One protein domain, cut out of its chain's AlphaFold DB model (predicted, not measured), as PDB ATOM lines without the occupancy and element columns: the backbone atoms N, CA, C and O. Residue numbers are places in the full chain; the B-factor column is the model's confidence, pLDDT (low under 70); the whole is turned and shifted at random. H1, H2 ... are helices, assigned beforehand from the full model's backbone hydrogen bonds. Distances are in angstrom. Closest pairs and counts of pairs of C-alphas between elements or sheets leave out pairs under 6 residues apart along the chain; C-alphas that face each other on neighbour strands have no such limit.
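AT A GLANCE: This is residues 5 to 122 of the 123 residues of a protein of Bicosoecida sp. CB-2014 (UniProt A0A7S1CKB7). Three helices, H2, H3 and H4, make a small core in which each touches the other two, folded back and forth as two successive helical hairpins. H1 and two long stretches with no named element, residues 5 to 18 and 31 to 46, lie toward one end of this core, and short H5 and H6 toward the other, where residues 105 to 112 stick out. The printed part has 118 residues with six named helices, H1 to H6 in chain order, and no named strand; its class is all helix. It is only just compact, close to loose, with a radius of gyration of the C-alphas of 15.7 A and spans of 45 by 32 by 24 A.

HOW THE PARTS SIT: H4, residues 79 to 94, touches H2, residues 47 to 60, at a steep tilt of 49 degrees, the same way; the closest C-alphas, of Ala 54 and Ala 86, are 4.6 A apart. H3, residues 65 to 73, forms a hairpin with H4, at a shallow tilt of 30 degrees, opposite ways, the closest C-alphas being those of Cys 73 and Asn 79, 4.6 A. H2 and H3 form another hairpin, also at 30 degrees, with the C-alphas of Ala 57 and Leu 71 closest at 4.9 A. H1, residues 19 to 30, is close to H2 but not clearly touching; the closest C-alphas, of Phe 30 and Ser 49, are 6.2 A apart. H5, residues 101 to 104, and H6, residues 110 to 120, are close but not clearly touching, with the C-alphas of Lys 104 and Ala 110 closest at 6.6 A; both are apart from H1 to H4. Every O i to N i+4 pair is within hydrogen-bond range in H1, H2, H3, H4 and H6, while H5 is too short for one.

IN THESE COORDINATES: H4 is 21.4 A long from C-alpha 79 at (36.930, 7.404, 78.565), H2 20.0 A, H1 15.9 A from C-alpha 19 at (34.354, 19.484, 83.034), and H6 15.4 A to C-alpha 120 at (54.671, -0.913, 61.680).

THE WHOLE: The C-alphas of Ala 34 and Lys 122, 47.3 A, are the two farthest apart. The printed part has no cut; the link from H1 to H2 is long. Residues 5 to 17 and 31 to 42 are under 70 in pLDDT.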
ATOM      1  N   ALA A   5      25.035  24.501  65.683       39.78
ATOM      2  CA  ALA A   5      24.487  23.510  64.763       39.78
ATOM      3  C   ALA A   5      23.370  22.770  65.511       39.78
ATOM      4  O   ALA A   5      23.537  22.417  66.675       39.78
ATOM      5  N   HIS A   6      22.205  22.592  64.880       49.91
ATOM      6  CA  HIS A   6      21.053  21.878  65.463       49.91
ATOM      7  C   HIS A   6      20.530  22.419  66.812       49.91
ATOM      8  O   HIS A   6      19.941  21.679  67.590       49.91
ATOM      9  N   GLY A   7      20.719  23.713  67.094       54.25
ATOM     10  CA  GLY A   7      20.284  24.327  68.357       54.25
ATOM     11  C   GLY A   7      21.219  24.064  69.540       54.25
ATOM     12  O   GLY A   7      20.973  24.589  70.623       54.25
ATOM     13  N   VAL A   8      22.313  23.325  69.334       54.00
ATOM     14  CA  VAL A   8      23.338  23.140  70.358       54.00
ATOM     15  C   VAL A   8      24.306  24.315  70.321       54.00
ATOM     16  O   VAL A   8      24.918  24.609  69.290       54.00
ATOM     17  N   VAL A   9      24.421  25.012  71.449       57.00
ATOM     18  CA  VAL A   9      25.469  26.006  71.676       57.00
ATOM     19  C   VAL A   9      26.717  25.233  72.069       57.00
ATOM     20  O   VAL A   9      26.808  24.748  73.191       57.00
ATOM     21  N   TRP A  10      27.664  25.093  71.139       52.62
ATOM     22  CA  TRP A  10      28.983  24.594  71.513       52.62
ATOM     23  C   TRP A  10      29.615  25.606  72.464       52.62
ATOM     24  O   TRP A  10      29.611  26.802  72.134       52.62
ATOM     25  N   PRO A  11      30.112  25.188  73.633       56.50
ATOM     26  CA  PRO A  11      30.677  26.136  74.565       56.50
ATOM     27  C   PRO A  11      31.943  26.778  73.964       56.50
ATOM     28  O   PRO A  11      32.574  26.267  73.034       56.50
ATOM     29  N   SER A  12      32.257  27.989  74.424       55.97
ATOM     30  CA  SER A  12      33.467  28.736  74.038       55.97
ATOM     31  C   SER A  12      34.709  27.833  74.139       55.97
ATOM     32  O   SER A  12      34.714  27.027  75.056       55.97
ATOM     33  N   PRO A  13      35.786  27.985  73.331       53.34
ATOM     34  CA  PRO A  13      37.026  27.182  73.437       53.34
ATOM     35  C   PRO A  13      37.633  27.072  74.850       53.34
ATOM     36  O   PRO A  13      38.547  26.294  75.082       53.34
ATOM     37  N   THR A  14      37.137  27.870  75.793       52.12
ATOM     38  CA  THR A  14      37.373  27.799  77.232       52.12
ATOM     39  C   THR A  14      36.575  26.720  77.988       52.12
ATOM     40  O   THR A  14      36.765  26.630  79.189       52.12
ATOM     41  N   TYR A  15      35.727  25.881  77.374       56.47
ATOM     42  CA  TYR A  15      35.008  24.790  78.084       56.47
ATOM     43  C   TYR A  15      35.938  23.750  78.714       56.47
ATOM     44  O   TYR A  15      35.513  22.939  79.530       56.47
ATOM     45  N   LEU A  16      37.228  23.816  78.380       54.12
ATOM     46  CA  LEU A  16      38.306  23.109  79.063       54.12
ATOM     47  C   LEU A  16      38.374  23.452  80.566       54.12
ATOM     48  O   LEU A  16      38.986  22.709  81.323       54.12
ATOM     49  N   THR A  17      37.763  24.559  81.017       57.88
ATOM     50  CA  THR A  17      37.779  24.971  82.431       57.88
ATOM     51  C   THR A  17      36.625  24.418  83.266       57.88
ATOM     52  O   THR A  17      36.729  24.447  84.490       57.88
ATOM     53  N   ASP A  18      35.543  23.927  82.649       71.00
ATOM     54  CA  ASP A  18      34.423  23.303  83.365       71.00
ATOM     55  C   ASP A  18      34.060  21.944  82.747       71.00
ATOM     56  O   ASP A  18      33.300  21.828  81.783       71.00
ATOM     57  N   VAL A  19      34.608  20.894  83.363       70.06
ATOM     58  CA  VAL A  19      34.354  19.484  83.034       70.06
ATOM     59  C   VAL A  19      32.856  19.169  82.991       70.06
ATOM     60  O   VAL A  19      32.423  18.377  82.156       70.06
ATOM     61  N   ARG A  20      32.050  19.799  83.855       71.00
ATOM     62  CA  ARG A  20      30.608  19.564  83.908       71.00
ATOM     63  C   ARG A  20      29.900  20.173  82.704       71.00
ATOM     64  O   ARG A  20      29.072  19.494  82.106       71.00
ATOM     65  N   GLU A  21      30.228  21.410  82.337       74.50
ATOM     66  CA  GLU A  21      29.649  22.069  81.155       74.50
ATOM     67  C   GLU A  21      29.961  21.272  79.878       74.50
ATOM     68  O   GLU A  21      29.080  21.042  79.048       74.50
ATOM     69  N   ARG A  22      31.198  20.773  79.748       75.62
ATOM     70  CA  ARG A  22      31.604  19.905  78.632       75.62
ATOM     71  C   ARG A  22      30.819  18.593  78.608       75.62
ATOM     72  O   ARG A  22      30.319  18.207  77.556       75.62
ATOM     73  N   ASP A  23      30.705  17.904  79.740       73.81
ATOM     74  CA  ASP A  23      29.990  16.626  79.814       73.81
ATOM     75  C   ASP A  23      28.484  16.803  79.542       73.81
ATOM     76  O   ASP A  23      27.882  15.973  78.858       73.81
ATOM     77  N   GLU A  24      27.884  17.910  79.993       74.75
ATOM     78  CA  GLU A  24      26.514  18.306  79.643       74.75
ATOM     79  C   GLU A  24      26.379  18.576  78.132       74.75
ATOM     80  O   GLU A  24      25.412  18.120  77.513       74.75
ATOM     81  N   ALA A  25      27.361  19.230  77.504       74.69
ATOM     82  CA  ALA A  25      27.390  19.441  76.056       74.69
ATOM     83  C   ALA A  25      27.545  18.124  75.275       74.69
ATOM     84  O   ALA A  25      26.823  17.904  74.303       74.69
ATOM     85  N   PHE A  26      28.418  17.212  75.711       75.56
ATOM     86  CA  PHE A  26      28.542  15.873  75.123       75.56
ATOM     87  C   PHE A  26      27.244  15.083  75.260       75.56
ATOM     88  O   PHE A  26      26.807  14.449  74.301       75.56
ATOM     89  N   HIS A  27      26.594  15.154  76.419       72.69
ATOM     90  CA  HIS A  27      25.296  14.531  76.630       72.69
ATOM     91  C   HIS A  27      24.218  15.137  75.718       72.69
ATOM     92  O   HIS A  27      23.454  14.394  75.114       72.69
ATOM     93  N   ALA A  28      24.183  16.458  75.536       73.75
ATOM     94  CA  ALA A  28      23.227  17.108  74.638       73.75
ATOM     95  C   ALA A  28      23.498  16.821  73.147       73.75
ATOM     96  O   ALA A  28      22.560  16.650  72.371       73.75
ATOM     97  N   CYS A  29      24.769  16.766  72.734       70.69
ATOM     98  CA  CYS A  29      25.180  16.505  71.349       70.69
ATOM     99  C   CYS A  29      25.056  15.035  70.947       70.69
ATOM    100  O   CYS A  29      24.690  14.735  69.810       70.69
ATOM    101  N   PHE A  30      25.436  14.127  71.845       71.56
ATOM    102  CA  PHE A  30      25.618  12.705  71.545       71.56
ATOM    103  C   PHE A  30      24.618  11.805  72.265       71.56
ATOM    104  O   PHE A  30      24.449  10.652  71.868       71.56
ATOM    105  N   GLY A  31      23.927  12.320  73.284       63.28
ATOM    106  CA  GLY A  31      22.809  11.644  73.923       63.28
ATOM    107  C   GLY A  31      21.705  11.419  72.904       63.28
ATOM    108  O   GLY A  31      21.024  12.342  72.463       63.28
ATOM    109  N   LEU A  32      21.552  10.167  72.492       54.03
ATOM    110  CA  LEU A  32      20.490   9.780  71.584       54.03
ATOM    111  C   LEU A  32      19.132   9.944  72.269       54.03
ATOM    112  O   LEU A  32      18.917   9.473  73.385       54.03
ATOM    113  N   ASP A  33      18.215  10.565  71.532       51.69
ATOM    114  CA  ASP A  33      16.784  10.611  71.808       51.69
ATOM    115  C   ASP A  33      16.266   9.219  72.223       51.69
ATOM    116  O   ASP A  33      16.676   8.185  71.673       51.69
ATOM    117  N   ALA A  34      15.342   9.190  73.188       50.94
ATOM    118  CA  ALA A  34      14.812   7.998  73.857       50.94
ATOM    119  C   ALA A  34      14.289   6.908  72.891       50.94
ATOM    120  O   ALA A  34      14.112   5.748  73.270       50.94
ATOM    121  N   ALA A  35      14.087   7.256  71.619       53.91
ATOM    122  CA  ALA A  35      13.715   6.369  70.528       53.91
ATOM    123  C   ALA A  35      14.747   5.269  70.189       53.91
ATOM    124  O   ALA A  35      14.351   4.215  69.686       53.91
ATOM    125  N   ARG A  36      16.054   5.454  70.446       54.28
ATOM    126  CA  ARG A  36      17.102   4.528  69.948       54.28
ATOM    127  C   ARG A  36      17.473   3.349  70.863       54.28
ATOM    128  O   ARG A  36      18.295   2.536  70.462       54.28
ATOM    129  N   ARG A  37      16.841   3.188  72.037       52.06
ATOM    130  CA  ARG A  37      16.983   2.024  72.962       52.06
ATOM    131  C   ARG A  37      18.429   1.585  73.293       52.06
ATOM    132  O   ARG A  37      18.636   0.444  73.709       52.06
ATOM    133  N   VAL A  38      19.419   2.469  73.171       52.81
ATOM    134  CA  VAL A  38      20.780   2.238  73.682       52.81
ATOM    135  C   VAL A  38      20.841   2.805  75.101       52.81
ATOM    136  O   VAL A  38      20.432   3.935  75.340       52.81
ATOM    137  N   ARG A  39      21.264   1.985  76.068       46.41
ATOM    138  CA  ARG A  39      21.085   2.208  77.519       46.41
ATOM    139  C   ARG A  39      22.056   3.215  78.159       46.41
ATOM    140  O   ARG A  39      22.151   3.253  79.382       46.41
ATOM    141  N   CYS A  40      22.762   4.022  77.377       53.56
ATOM    142  CA  CYS A  40      23.893   4.797  77.881       53.56
ATOM    143  C   CYS A  40      23.836   6.191  77.277       53.56
ATOM    144  O   CYS A  40      24.070   6.374  76.090       53.56
ATOM    145  N   SER A  41      23.467   7.166  78.097       57.22
ATOM    146  CA  SER A  41      23.282   8.555  77.691       57.22
ATOM    147  C   SER A  41      24.585   9.364  77.664       57.22
ATOM    148  O   SER A  41      24.560  10.545  77.341       57.22
ATOM    149  N   TRP A  42      25.713   8.757  78.028       64.38
ATOM    150  CA  TRP A  42      27.004   9.425  78.182       64.38
ATOM    151  C   TRP A  42      27.841   9.287  76.903       64.38
ATOM    152  O   TRP A  42      27.804   8.242  76.254       64.38
ATOM    153  N   GLY A  43      28.572  10.342  76.525       73.88
ATOM    154  CA  GLY A  43      29.347  10.385  75.278       73.88
ATOM    155  C   GLY A  43      30.428   9.297  75.177       73.88
ATOM    156  O   GLY A  43      30.892   8.768  76.183       73.88
ATOM    157  N   GLY A  44      30.833   8.944  73.958       79.94
ATOM    158  CA  GLY A  44      31.933   8.008  73.695       79.94
ATOM    159  C   GLY A  44      31.519   6.551  73.474       79.94
ATOM    160  O   GLY A  44      32.305   5.788  72.932       79.94
ATOM    161  N   TRP A  45      30.289   6.163  73.822       83.38
ATOM    162  CA  TRP A  45      29.806   4.774  73.696       83.38
ATOM    163  C   TRP A  45      29.590   4.294  72.257       83.38
ATOM    164  O   TRP A  45      29.529   3.093  71.989       83.38
ATOM    165  N   ASP A  46      29.397   5.225  71.333       82.06
ATOM    166  CA  ASP A  46      29.245   4.944  69.916       82.06
ATOM    167  C   ASP A  46      30.476   5.438  69.149       82.06
ATOM    168  O   ASP A  46      31.187   6.354  69.568       82.06
ATOM    169  N   ALA A  47      30.728   4.828  67.991       84.12
ATOM    170  CA  ALA A  47      31.944   5.089  67.231       84.12
ATOM    171  C   ALA A  47      32.100   6.562  66.811       84.12
ATOM    172  O   ALA A  47      33.229   7.045  66.730       84.12
ATOM    173  N   TYR A  48      31.005   7.287  66.540       85.69
ATOM    174  CA  TYR A  48      31.112   8.675  66.087       85.69
ATOM    175  C   TYR A  48      31.391   9.617  67.259       85.69
ATOM    176  O   TYR A  48      32.269  10.470  67.140       85.69
ATOM    177  N   SER A  49      30.710   9.454  68.396       86.00
ATOM    178  CA  SER A  49      30.931  10.290  69.576       86.00
ATOM    179  C   SER A  49      32.308  10.040  70.177       86.00
ATOM    180  O   SER A  49      32.987  11.000  70.532       86.00
ATOM    181  N   CYS A  50      32.781   8.789  70.176       90.69
ATOM    182  CA  CYS A  50      34.136   8.444  70.602       90.69
ATOM    183  C   CYS A  50      35.202   9.184  69.776       90.69
ATOM    184  O   CYS A  50      36.060   9.879  70.324       90.69
ATOM    185  N   CYS A  51      35.100   9.113  68.443       92.50
ATOM    186  CA  CYS A  51      36.024   9.807  67.543       92.50
ATOM    187  C   CYS A  51      35.955  11.333  67.688       92.50
ATOM    188  O   CYS A  51      36.989  11.994  67.642       92.50
ATOM    189  N   LEU A  52      34.754  11.902  67.848       90.25
ATOM    190  CA  LEU A  52      34.576  13.350  67.969       90.25
ATOM    191  C   LEU A  52      35.148  13.890  69.280       90.25
ATOM    192  O   LEU A  52      35.849  14.894  69.242       90.25
ATOM    193  N   ILE A  53      34.914  13.211  70.406       89.50
ATOM    194  CA  ILE A  53      35.494  13.591  71.704       89.50
ATOM    195  C   ILE A  53      37.023  13.505  71.650       89.50
ATOM    196  O   ILE A  53      37.706  14.447  72.044       89.50
ATOM    197  N   ALA A  54      37.574  12.414  71.105       94.94
ATOM    198  CA  ALA A  54      39.020  12.261  70.950       94.94
ATOM    199  C   ALA A  54      39.633  13.354  70.054       94.94
ATOM    200  O   ALA A  54      40.730  13.847  70.322       94.94
ATOM    201  N   TYR A  55      38.926  13.745  68.991       94.12
ATOM    202  CA  TYR A  55      39.399  14.750  68.040       94.12
ATOM    203  C   TYR A  55      39.361  16.149  68.647       94.12
ATOM    204  O   TYR A  55      40.320  16.910  68.525       94.12
ATOM    205  N   ASP A  56      38.272  16.457  69.342       90.69
ATOM    206  CA  ASP A  56      38.101  17.695  70.084       90.69
ATOM    207  C   ASP A  56      39.187  17.857  71.156       90.69
ATOM    208  O   ASP A  56      39.862  18.885  71.205       90.69
ATOM    209  N   ALA A  57      39.460  16.797  71.924       92.44
ATOM    210  CA  ALA A  57      40.550  16.764  72.893       92.44
ATOM    211  C   ALA A  57      41.922  16.994  72.243       92.44
ATOM    212  O   ALA A  57      42.736  17.752  72.767       92.44
ATOM    213  N   LEU A  58      42.183  16.384  71.084       95.25
ATOM    214  CA  LEU A  58      43.439  16.559  70.357       95.25
ATOM    215  C   LEU A  58      43.654  18.012  69.925       95.25
ATOM    216  O   LEU A  58      44.745  18.547  70.127       95.25
ATOM    217  N   LEU A  59      42.623  18.666  69.386       92.38
ATOM    218  CA  LEU A  59      42.682  20.080  69.009       92.38
ATOM    219  C   LEU A  59      42.795  20.998  70.234       92.38
ATOM    220  O   LEU A  59      43.599  21.931  70.227       92.38
ATOM    221  N   GLY A  60      42.022  20.722  71.285       88.19
ATOM    222  CA  GLY A  60      41.997  21.500  72.526       88.19
ATOM    223  C   GLY A  60      43.259  21.355  73.377       88.19
ATOM    224  O   GLY A  60      43.587  22.266  74.131       88.19
ATOM    225  N   SER A  61      44.003  20.255  73.223       91.50
ATOM    226  CA  SER A  61      45.233  19.989  73.984       91.50
ATOM    227  C   SER A  61      46.370  20.967  73.690       91.50
ATOM    228  O   SER A  61      47.307  21.077  74.476       91.50
ATOM    229  N   GLY A  62      46.346  21.642  72.533       90.12
ATOM    230  CA  GLY A  62      47.430  22.536  72.118       90.12
ATOM    231  C   GLY A  62      48.799  21.850  71.990       90.12
ATOM    232  O   GLY A  62      49.820  22.531  72.051       90.12
ATOM    233  N   GLY A  63      48.835  20.520  71.839       92.00
ATOM    234  CA  GLY A  63      50.074  19.737  71.811       92.00
ATOM    235  C   GLY A  63      50.620  19.347  73.190       92.00
ATOM    236  O   GLY A  63      51.686  18.741  73.258       92.00
ATOM    237  N   ASP A  64      49.902  19.633  74.282       93.69
ATOM    238  CA  ASP A  64      50.238  19.137  75.618       93.69
ATOM    239  C   ASP A  64      49.539  17.798  75.909       93.69
ATOM    240  O   ASP A  64      48.314  17.686  75.879       93.69
ATOM    241  N   TYR A  65      50.319  16.757  76.208       95.69
ATOM    242  CA  TYR A  65      49.766  15.422  76.461       95.69
ATOM    243  C   TYR A  65      48.962  15.341  77.771       95.69
ATOM    244  O   TYR A  65      48.051  14.524  77.882       95.69
ATOM    245  N   GLY A  66      49.278  16.169  78.771       93.62
ATOM    246  CA  GLY A  66      48.504  16.231  80.012       93.62
ATOM    247  C   GLY A  66      47.106  16.784  79.754       93.62
ATOM    248  O   GLY A  66      46.120  16.129  80.083       93.62
ATOM    249  N   ALA A  67      47.031  17.923  79.065       91.81
ATOM    250  CA  ALA A  67      45.782  18.529  78.621       91.81
ATOM    251  C   ALA A  67      44.982  17.570  77.728       91.81
ATOM    252  O   ALA A  67      43.772  17.446  77.891       91.81
ATOM    253  N   LEU A  68      45.640  16.821  76.834       94.75
ATOM    254  CA  LEU A  68      44.978  15.784  76.039       94.75
ATOM    255  C   LEU A  68      44.239  14.767  76.920       94.75
ATOM    256  O   LEU A  68      43.081  14.466  76.649       94.75
ATOM    257  N   LEU A  69      44.891  14.242  77.963       93.94
ATOM    258  CA  LEU A  69      44.277  13.268  78.870       93.94
ATOM    259  C   LEU A  69      43.147  13.887  79.701       93.94
ATOM    260  O   LEU A  69      42.116  13.249  79.891       93.94
ATOM    261  N   GLU A  70      43.297  15.125  80.168       90.81
ATOM    262  CA  GLU A  70      42.222  15.831  80.879       90.81
ATOM    263  C   GLU A  70      40.980  16.001  79.992       90.81
ATOM    264  O   GLU A  70      39.842  15.822  80.434       90.81
ATOM    265  N   LEU A  71      41.179  16.278  78.707       89.00
ATOM    266  CA  LEU A  71      40.084  16.482  77.766       89.00
ATOM    267  C   LEU A  71      39.460  15.179  77.276       89.00
ATOM    268  O   LEU A  71      38.235  15.084  77.216       89.00
ATOM    269  N   ALA A  72      40.284  14.184  76.953       92.81
ATOM    270  CA  ALA A  72      39.831  12.921  76.389       92.81
ATOM    271  C   ALA A  72      39.344  11.933  77.453       92.81
ATOM    272  O   ALA A  72      38.447  11.156  77.159       92.81
ATOM    273  N   CYS A  73      39.915  11.938  78.664       92.69
ATOM    274  CA  CYS A  73      39.644  10.903  79.664       92.69
ATOM    275  C   CYS A  73      38.830  11.386  80.870       92.69
ATOM    276  O   CYS A  73      38.189  10.570  81.529       92.69
ATOM    277  N   ALA A  74      38.835  12.681  81.204       89.00
ATOM    278  CA  ALA A  74      38.181  13.158  82.426       89.00
ATOM    279  C   ALA A  74      36.664  13.366  82.260       89.00
ATOM    280  O   ALA A  74      36.161  14.417  82.641       89.00
ATOM    281  N   HIS A  75      35.939  12.401  81.688       85.12
ATOM    282  CA  HIS A  75      34.485  12.440  81.490       85.12
ATOM    283  C   HIS A  75      33.806  11.137  81.930       85.12
ATOM    284  O   HIS A  75      34.410  10.065  81.903       85.12
ATOM    285  N   ALA A  76      32.513  11.195  82.258       82.56
ATOM    286  CA  ALA A  76      31.758  10.024  82.739       82.56
ATOM    287  C   ALA A  76      31.390   8.986  81.650       82.56
ATOM    288  O   ALA A  76      30.837   7.929  81.954       82.56
ATOM    289  N   GLY A  77      31.670   9.298  80.382       85.50
ATOM    290  CA  GLY A  77      31.505   8.406  79.234       85.50
ATOM    291  C   GLY A  77      32.585   7.324  79.073       85.50
ATOM    292  O   GLY A  77      33.307   7.004  80.017       85.50
ATOM    293  N   ASP A  78      32.711   6.796  77.851       89.69
ATOM    294  CA  ASP A  78      33.665   5.734  77.462       89.69
ATOM    295  C   ASP A  78      35.108   6.266  77.326       89.69
ATOM    296  O   ASP A  78      35.621   6.495  76.229       89.69
ATOM    297  N   ASN A  79      35.707   6.599  78.471       91.31
ATOM    298  CA  ASN A  79      36.930   7.404  78.565       91.31
ATOM    299  C   ASN A  79      38.224   6.664  78.192       91.31
ATOM    300  O   ASN A  79      39.213   7.295  77.806       91.31
ATOM    301  N   ASP A  80      38.236   5.337  78.299       94.56
ATOM    302  CA  ASP A  80      39.353   4.497  77.878       94.56
ATOM    303  C   ASP A  80      39.434   4.437  76.351       94.56
ATOM    304  O   ASP A  80      40.524   4.587  75.793       94.56
ATOM    305  N   SER A  81      38.297   4.323  75.662       95.38
ATOM    306  CA  SER A  81      38.240   4.371  74.198       95.38
ATOM    307  C   SER A  81      38.620   5.747  73.647       95.38
ATOM    308  O   SER A  81      39.508   5.843  72.793       95.38
ATOM    309  N   THR A  82      38.006   6.825  74.148       95.56
ATOM    310  CA  THR A  82      38.311   8.198  73.697       95.56
ATOM    311  C   THR A  82      39.771   8.556  73.971       95.56
ATOM    312  O   THR A  82      40.458   9.064  73.082       95.56
ATOM    313  N   GLY A  83      40.279   8.216  75.159       96.25
ATOM    314  CA  GLY A  83      41.679   8.388  75.544       96.25
ATOM    315  C   GLY A  83      42.649   7.603  74.668       96.25
ATOM    316  O   GLY A  83      43.670   8.143  74.237       96.25
ATOM    317  N   THR A  84      42.322   6.350  74.348       97.00
ATOM    318  CA  THR A  84      43.153   5.497  73.483       97.00
ATOM    319  C   THR A  84      43.254   6.071  72.073       97.00
ATOM    320  O   THR A  84      44.355   6.169  71.526       97.00
ATOM    321  N   ILE A  85      42.130   6.496  71.490       97.69
ATOM    322  CA  ILE A  85      42.102   7.104  70.153       97.69
ATOM    323  C   ILE A  85      42.880   8.425  70.151       97.69
ATOM    324  O   ILE A  85      43.756   8.623  69.306       97.69
ATOM    325  N   ALA A  86      42.617   9.301  71.126       97.56
ATOM    326  CA  ALA A  86      43.294  10.588  71.255       97.56
ATOM    327  C   ALA A  86      44.812  10.413  71.424       97.56
ATOM    328  O   ALA A  86      45.597  11.066  70.736       97.56
ATOM    329  N   GLY A  87      45.237   9.488  72.290       97.12
ATOM    330  CA  GLY A  87      46.642   9.172  72.533       97.12
ATOM    331  C   GLY A  87      47.347   8.593  71.306       97.12
ATOM    332  O   GLY A  87      48.487   8.970  71.025       97.12
ATOM    333  N   ALA A  88      46.672   7.734  70.537       96.50
ATOM    334  CA  ALA A  88      47.203   7.204  69.284       96.50
ATOM    335  C   ALA A  88      47.434   8.320  68.250       96.50
ATOM    336  O   ALA A  88      48.507   8.391  67.647       96.50
ATOM    337  N   TRP A  89      46.467   9.226  68.078       97.81
ATOM    338  CA  TRP A  89      46.606  10.369  67.170       97.81
ATOM    339  C   TRP A  89      47.675  11.357  67.626       97.81
ATOM    340  O   TRP A  89      48.467  11.821  66.809       97.81
ATOM    341  N   PHE A  90      47.754  11.634  68.927       97.75
ATOM    342  CA  PHE A  90      48.808  12.471  69.490       97.75
ATOM    343  C   PHE A  90      50.193  11.874  69.227       97.75
ATOM    344  O   PHE A  90      51.075  12.565  68.724       97.75
ATOM    345  N   GLY A  91      50.384  10.581  69.510       95.50
ATOM    346  CA  GLY A  91      51.649   9.890  69.252       95.50
ATOM    347  C   GLY A  91      52.028   9.874  67.771       95.50
ATOM    348  O   GLY A  91      53.209   9.985  67.447       95.50
ATOM    349  N   ALA A  92      51.045   9.795  66.870       94.62
ATOM    350  CA  ALA A  92      51.270   9.888  65.430       94.62
ATOM    351  C   ALA A  92      51.681  11.302  64.973       94.62
ATOM    352  O   ALA A  92      52.506  11.427  64.071       94.62
ATOM    353  N   LEU A  93      51.133  12.359  65.584       96.31
ATOM    354  CA  LEU A  93      51.415  13.754  65.215       96.31
ATOM    355  C   LEU A  93      52.692  14.312  65.851       96.31
ATOM    356  O   LEU A  93      53.459  15.003  65.185       96.31
ATOM    357  N   TYR A  94      52.913  14.030  67.133       95.81
ATOM    358  CA  TYR A  94      53.990  14.622  67.935       95.81
ATOM    359  C   TYR A  94      55.133  13.640  68.228       95.81
ATOM    360  O   TYR A  94      56.168  14.030  68.767       95.81
ATOM    361  N   GLY A  95      54.969  12.370  67.855       93.50
ATOM    362  CA  GLY A  95      55.920  11.303  68.134       93.50
ATOM    363  C   GLY A  95      55.751  10.705  69.533       93.50
ATOM    364  O   GLY A  95      55.284  11.344  70.475       93.50
ATOM    365  N   ALA A  96      56.184   9.452  69.691       91.12
ATOM    366  CA  ALA A  96      56.092   8.745  70.968       91.12
ATOM    367  C   ALA A  96      56.904   9.421  72.087       91.12
ATOM    368  O   ALA A  96      56.568   9.271  73.261       91.12
ATOM    369  N   ASP A  97      57.961  10.163  71.754       92.75
ATOM    370  CA  ASP A  97      58.813  10.861  72.725       92.75
ATOM    371  C   ASP A  97      58.179  12.125  73.308       92.75
ATOM    372  O   ASP A  97      58.556  12.528  74.406       92.75
ATOM    373  N   ALA A  98      57.154  12.681  72.654       95.00
ATOM    374  CA  ALA A  98      56.341  13.756  73.222       95.00
ATOM    375  C   ALA A  98      55.434  13.271  74.370       95.00
ATOM    376  O   ALA A  98      54.956  14.076  75.165       95.00
ATOM    377  N   VAL A  99      55.212  11.956  74.493       95.00
ATOM    378  CA  VAL A  99      54.460  11.365  75.606       95.00
ATOM    379  C   VAL A  99      55.382  11.209  76.826       95.00
ATOM    380  O   VAL A  99      56.387  10.490  76.737       95.00
ATOM    381  N   PRO A 100      55.051  11.810  77.989       94.44
ATOM    382  CA  PRO A 100      55.868  11.696  79.193       94.44
ATOM    383  C   PRO A 100      56.083  10.240  79.616       94.44
ATOM    384  O   PRO A 100      55.132   9.464  79.689       94.44
ATOM    385  N   ALA A 101      57.320   9.890  79.978       93.88
ATOM    386  CA  ALA A 101      57.723   8.545  80.408       93.88
ATOM    387  C   ALA A 101      56.764   7.923  81.442       93.88
ATOM    388  O   ALA A 101      56.292   6.801  81.264       93.88
ATOM    389  N   ARG A 102      56.358   8.706  82.453       92.44
ATOM    390  CA  ARG A 102      55.400   8.286  83.494       92.44
ATOM    391  C   ARG A 102      54.059   7.762  82.956       92.44
ATOM    392  O   ARG A 102      53.400   7.002  83.651       92.44
ATOM    393  N   HIS A 103      53.658   8.166  81.748       91.00
ATOM    394  CA  HIS A 103      52.400   7.765  81.115       91.00
ATOM    395  C   HIS A 103      52.550   6.598  80.126       91.00
ATOM    396  O   HIS A 103      51.541   6.018  79.745       91.00
ATOM    397  N   LYS A 104      53.773   6.219  79.719       90.88
ATOM    398  CA  LYS A 104      54.007   5.159  78.710       90.88
ATOM    399  C   LYS A 104      54.958   4.038  79.137       90.88
ATOM    400  O   LYS A 104      55.052   3.030  78.437       90.88
ATOM    401  N   ASP A 105      55.699   4.197  80.230       93.06
ATOM    402  CA  ASP A 105      56.710   3.218  80.658       93.06
ATOM    403  C   ASP A 105      56.124   2.132  81.574       93.06
ATOM    404  O   ASP A 105      56.622   1.009  81.587       93.06
ATOM    405  N   HIS A 106      55.048   2.441  82.304       93.12
ATOM    406  CA  HIS A 106      54.438   1.543  83.299       93.12
ATOM    407  C   HIS A 106      53.090   0.948  82.867       93.12
ATOM    408  O   HIS A 106      52.414   0.313  83.673       93.12
ATOM    409  N   VAL A 107      52.688   1.152  81.611       93.31
ATOM    410  CA  VAL A 107      51.456   0.571  81.062       93.31
ATOM    411  C   VAL A 107      51.677  -0.915  80.771       93.31
ATOM    412  O   VAL A 107      52.755  -1.318  80.320       93.31
ATOM    413  N   GLU A 108      50.660  -1.743  81.016       97.12
ATOM    414  CA  GLU A 108      50.693  -3.158  80.645       97.12
ATOM    415  C   GLU A 108      51.050  -3.304  79.154       97.12
ATOM    416  O   GLU A 108      50.567  -2.556  78.306       97.12
ATOM    417  N   TYR A 109      51.937  -4.247  78.826       96.62
ATOM    418  CA  TYR A 109      52.433  -4.472  77.461       96.62
ATOM    419  C   TYR A 109      53.218  -3.307  76.821       96.62
ATOM    420  O   TYR A 109      53.384  -3.303  75.599       96.62
ATOM    421  N   ALA A 110      53.761  -2.356  77.592       94.12
ATOM    422  CA  ALA A 110      54.518  -1.215  77.053       94.12
ATOM    423  C   ALA A 110      55.634  -1.601  76.061       94.12
ATOM    424  O   ALA A 110      55.749  -0.992  74.997       94.12
ATOM    425  N   GLU A 111      56.441  -2.620  76.374       95.44
ATOM    426  CA  GLU A 111      57.494  -3.105  75.465       95.44
ATOM    427  C   GLU A 111      56.894  -3.673  74.171       95.44
ATOM    428  O   GLU A 111      57.289  -3.261  73.080       95.44
ATOM    429  N   ARG A 112      55.861  -4.517  74.282       96.75
ATOM    430  CA  ARG A 112      55.184  -5.117  73.127       96.75
ATOM    431  C   ARG A 112      54.612  -4.046  72.199       96.75
ATOM    432  O   ARG A 112      54.744  -4.165  70.982       96.75
ATOM    433  N   MET A 113      54.012  -2.993  72.755       94.62
ATOM    434  CA  MET A 113      53.493  -1.863  71.979       94.62
ATOM    435  C   MET A 113      54.606  -1.106  71.245       94.62
ATOM    436  O   MET A 113      54.446  -0.789  70.068       94.62
ATOM    437  N   ARG A 114      55.763  -0.870  71.882       93.19
ATOM    438  CA  ARG A 114      56.921  -0.211  71.240       93.19
ATOM    439  C   ARG A 114      57.511  -1.046  70.114       93.19
ATOM    440  O   ARG A 114      57.814  -0.511  69.045       93.19
ATOM    441  N   THR A 115      57.645  -2.348  70.341       95.81
ATOM    442  CA  THR A 115      58.151  -3.295  69.344       95.81
ATOM    443  C   THR A 115      57.227  -3.343  68.127       95.81
ATOM    444  O   THR A 115      57.697  -3.207  66.997       95.81
ATOM    445  N   LEU A 116      55.907  -3.423  68.338       95.31
ATOM    446  CA  LEU A 116      54.919  -3.367  67.256       95.31
ATOM    447  C   LEU A 116      54.917  -2.015  66.533       95.31
ATOM    448  O   LEU A 116      54.939  -1.994  65.305       95.31
ATOM    449  N   GLY A 117      54.954  -0.897  67.260       93.19
ATOM    450  CA  GLY A 117      55.011   0.442  66.666       93.19
ATOM    451  C   GLY A 117      56.246   0.637  65.782       93.19
ATOM    452  O   GLY A 117      56.137   1.127  64.661       93.19
ATOM    453  N   THR A 118      57.409   0.160  66.233       93.44
ATOM    454  CA  THR A 118      58.659   0.200  65.453       93.44
ATOM    455  C   THR A 118      58.598  -0.694  64.215       93.44
ATOM    456  O   THR A 118      59.190  -0.364  63.190       93.44
ATOM    457  N   ALA A 119      57.923  -1.842  64.294       95.19
ATOM    458  CA  ALA A 119      57.743  -2.731  63.150       95.19
ATOM    459  C   ALA A 119      56.784  -2.133  62.108       95.19
ATOM    460  O   ALA A 119      57.087  -2.176  60.918       95.19
ATOM    461  N   LEU A 120      55.670  -1.542  62.550       92.81
ATOM    462  CA  LEU A 120      54.671  -0.913  61.680       92.81
ATOM    463  C   LEU A 120      55.190   0.364  61.014       92.81
ATOM    464  O   LEU A 120      54.900   0.585  59.847       92.81
ATOM    465  N   GLY A 121      55.993   1.176  61.708       84.94
ATOM    466  CA  GLY A 121      56.569   2.406  61.146       84.94
ATOM    467  C   GLY A 121      57.651   2.193  60.077       84.94
ATOM    468  O   GLY A 121      58.171   3.168  59.546       84.94
ATOM    469  N   LYS A 122      58.027   0.940  59.788       77.31
ATOM    470  CA  LYS A 122      58.954   0.574  58.701       77.31
ATOM    471  C   LYS A 122      58.239   0.212  57.393       77.31
ATOM    472  O   LYS A 122      58.933  -0.064  56.414       77.31
TER     473      LYS A 122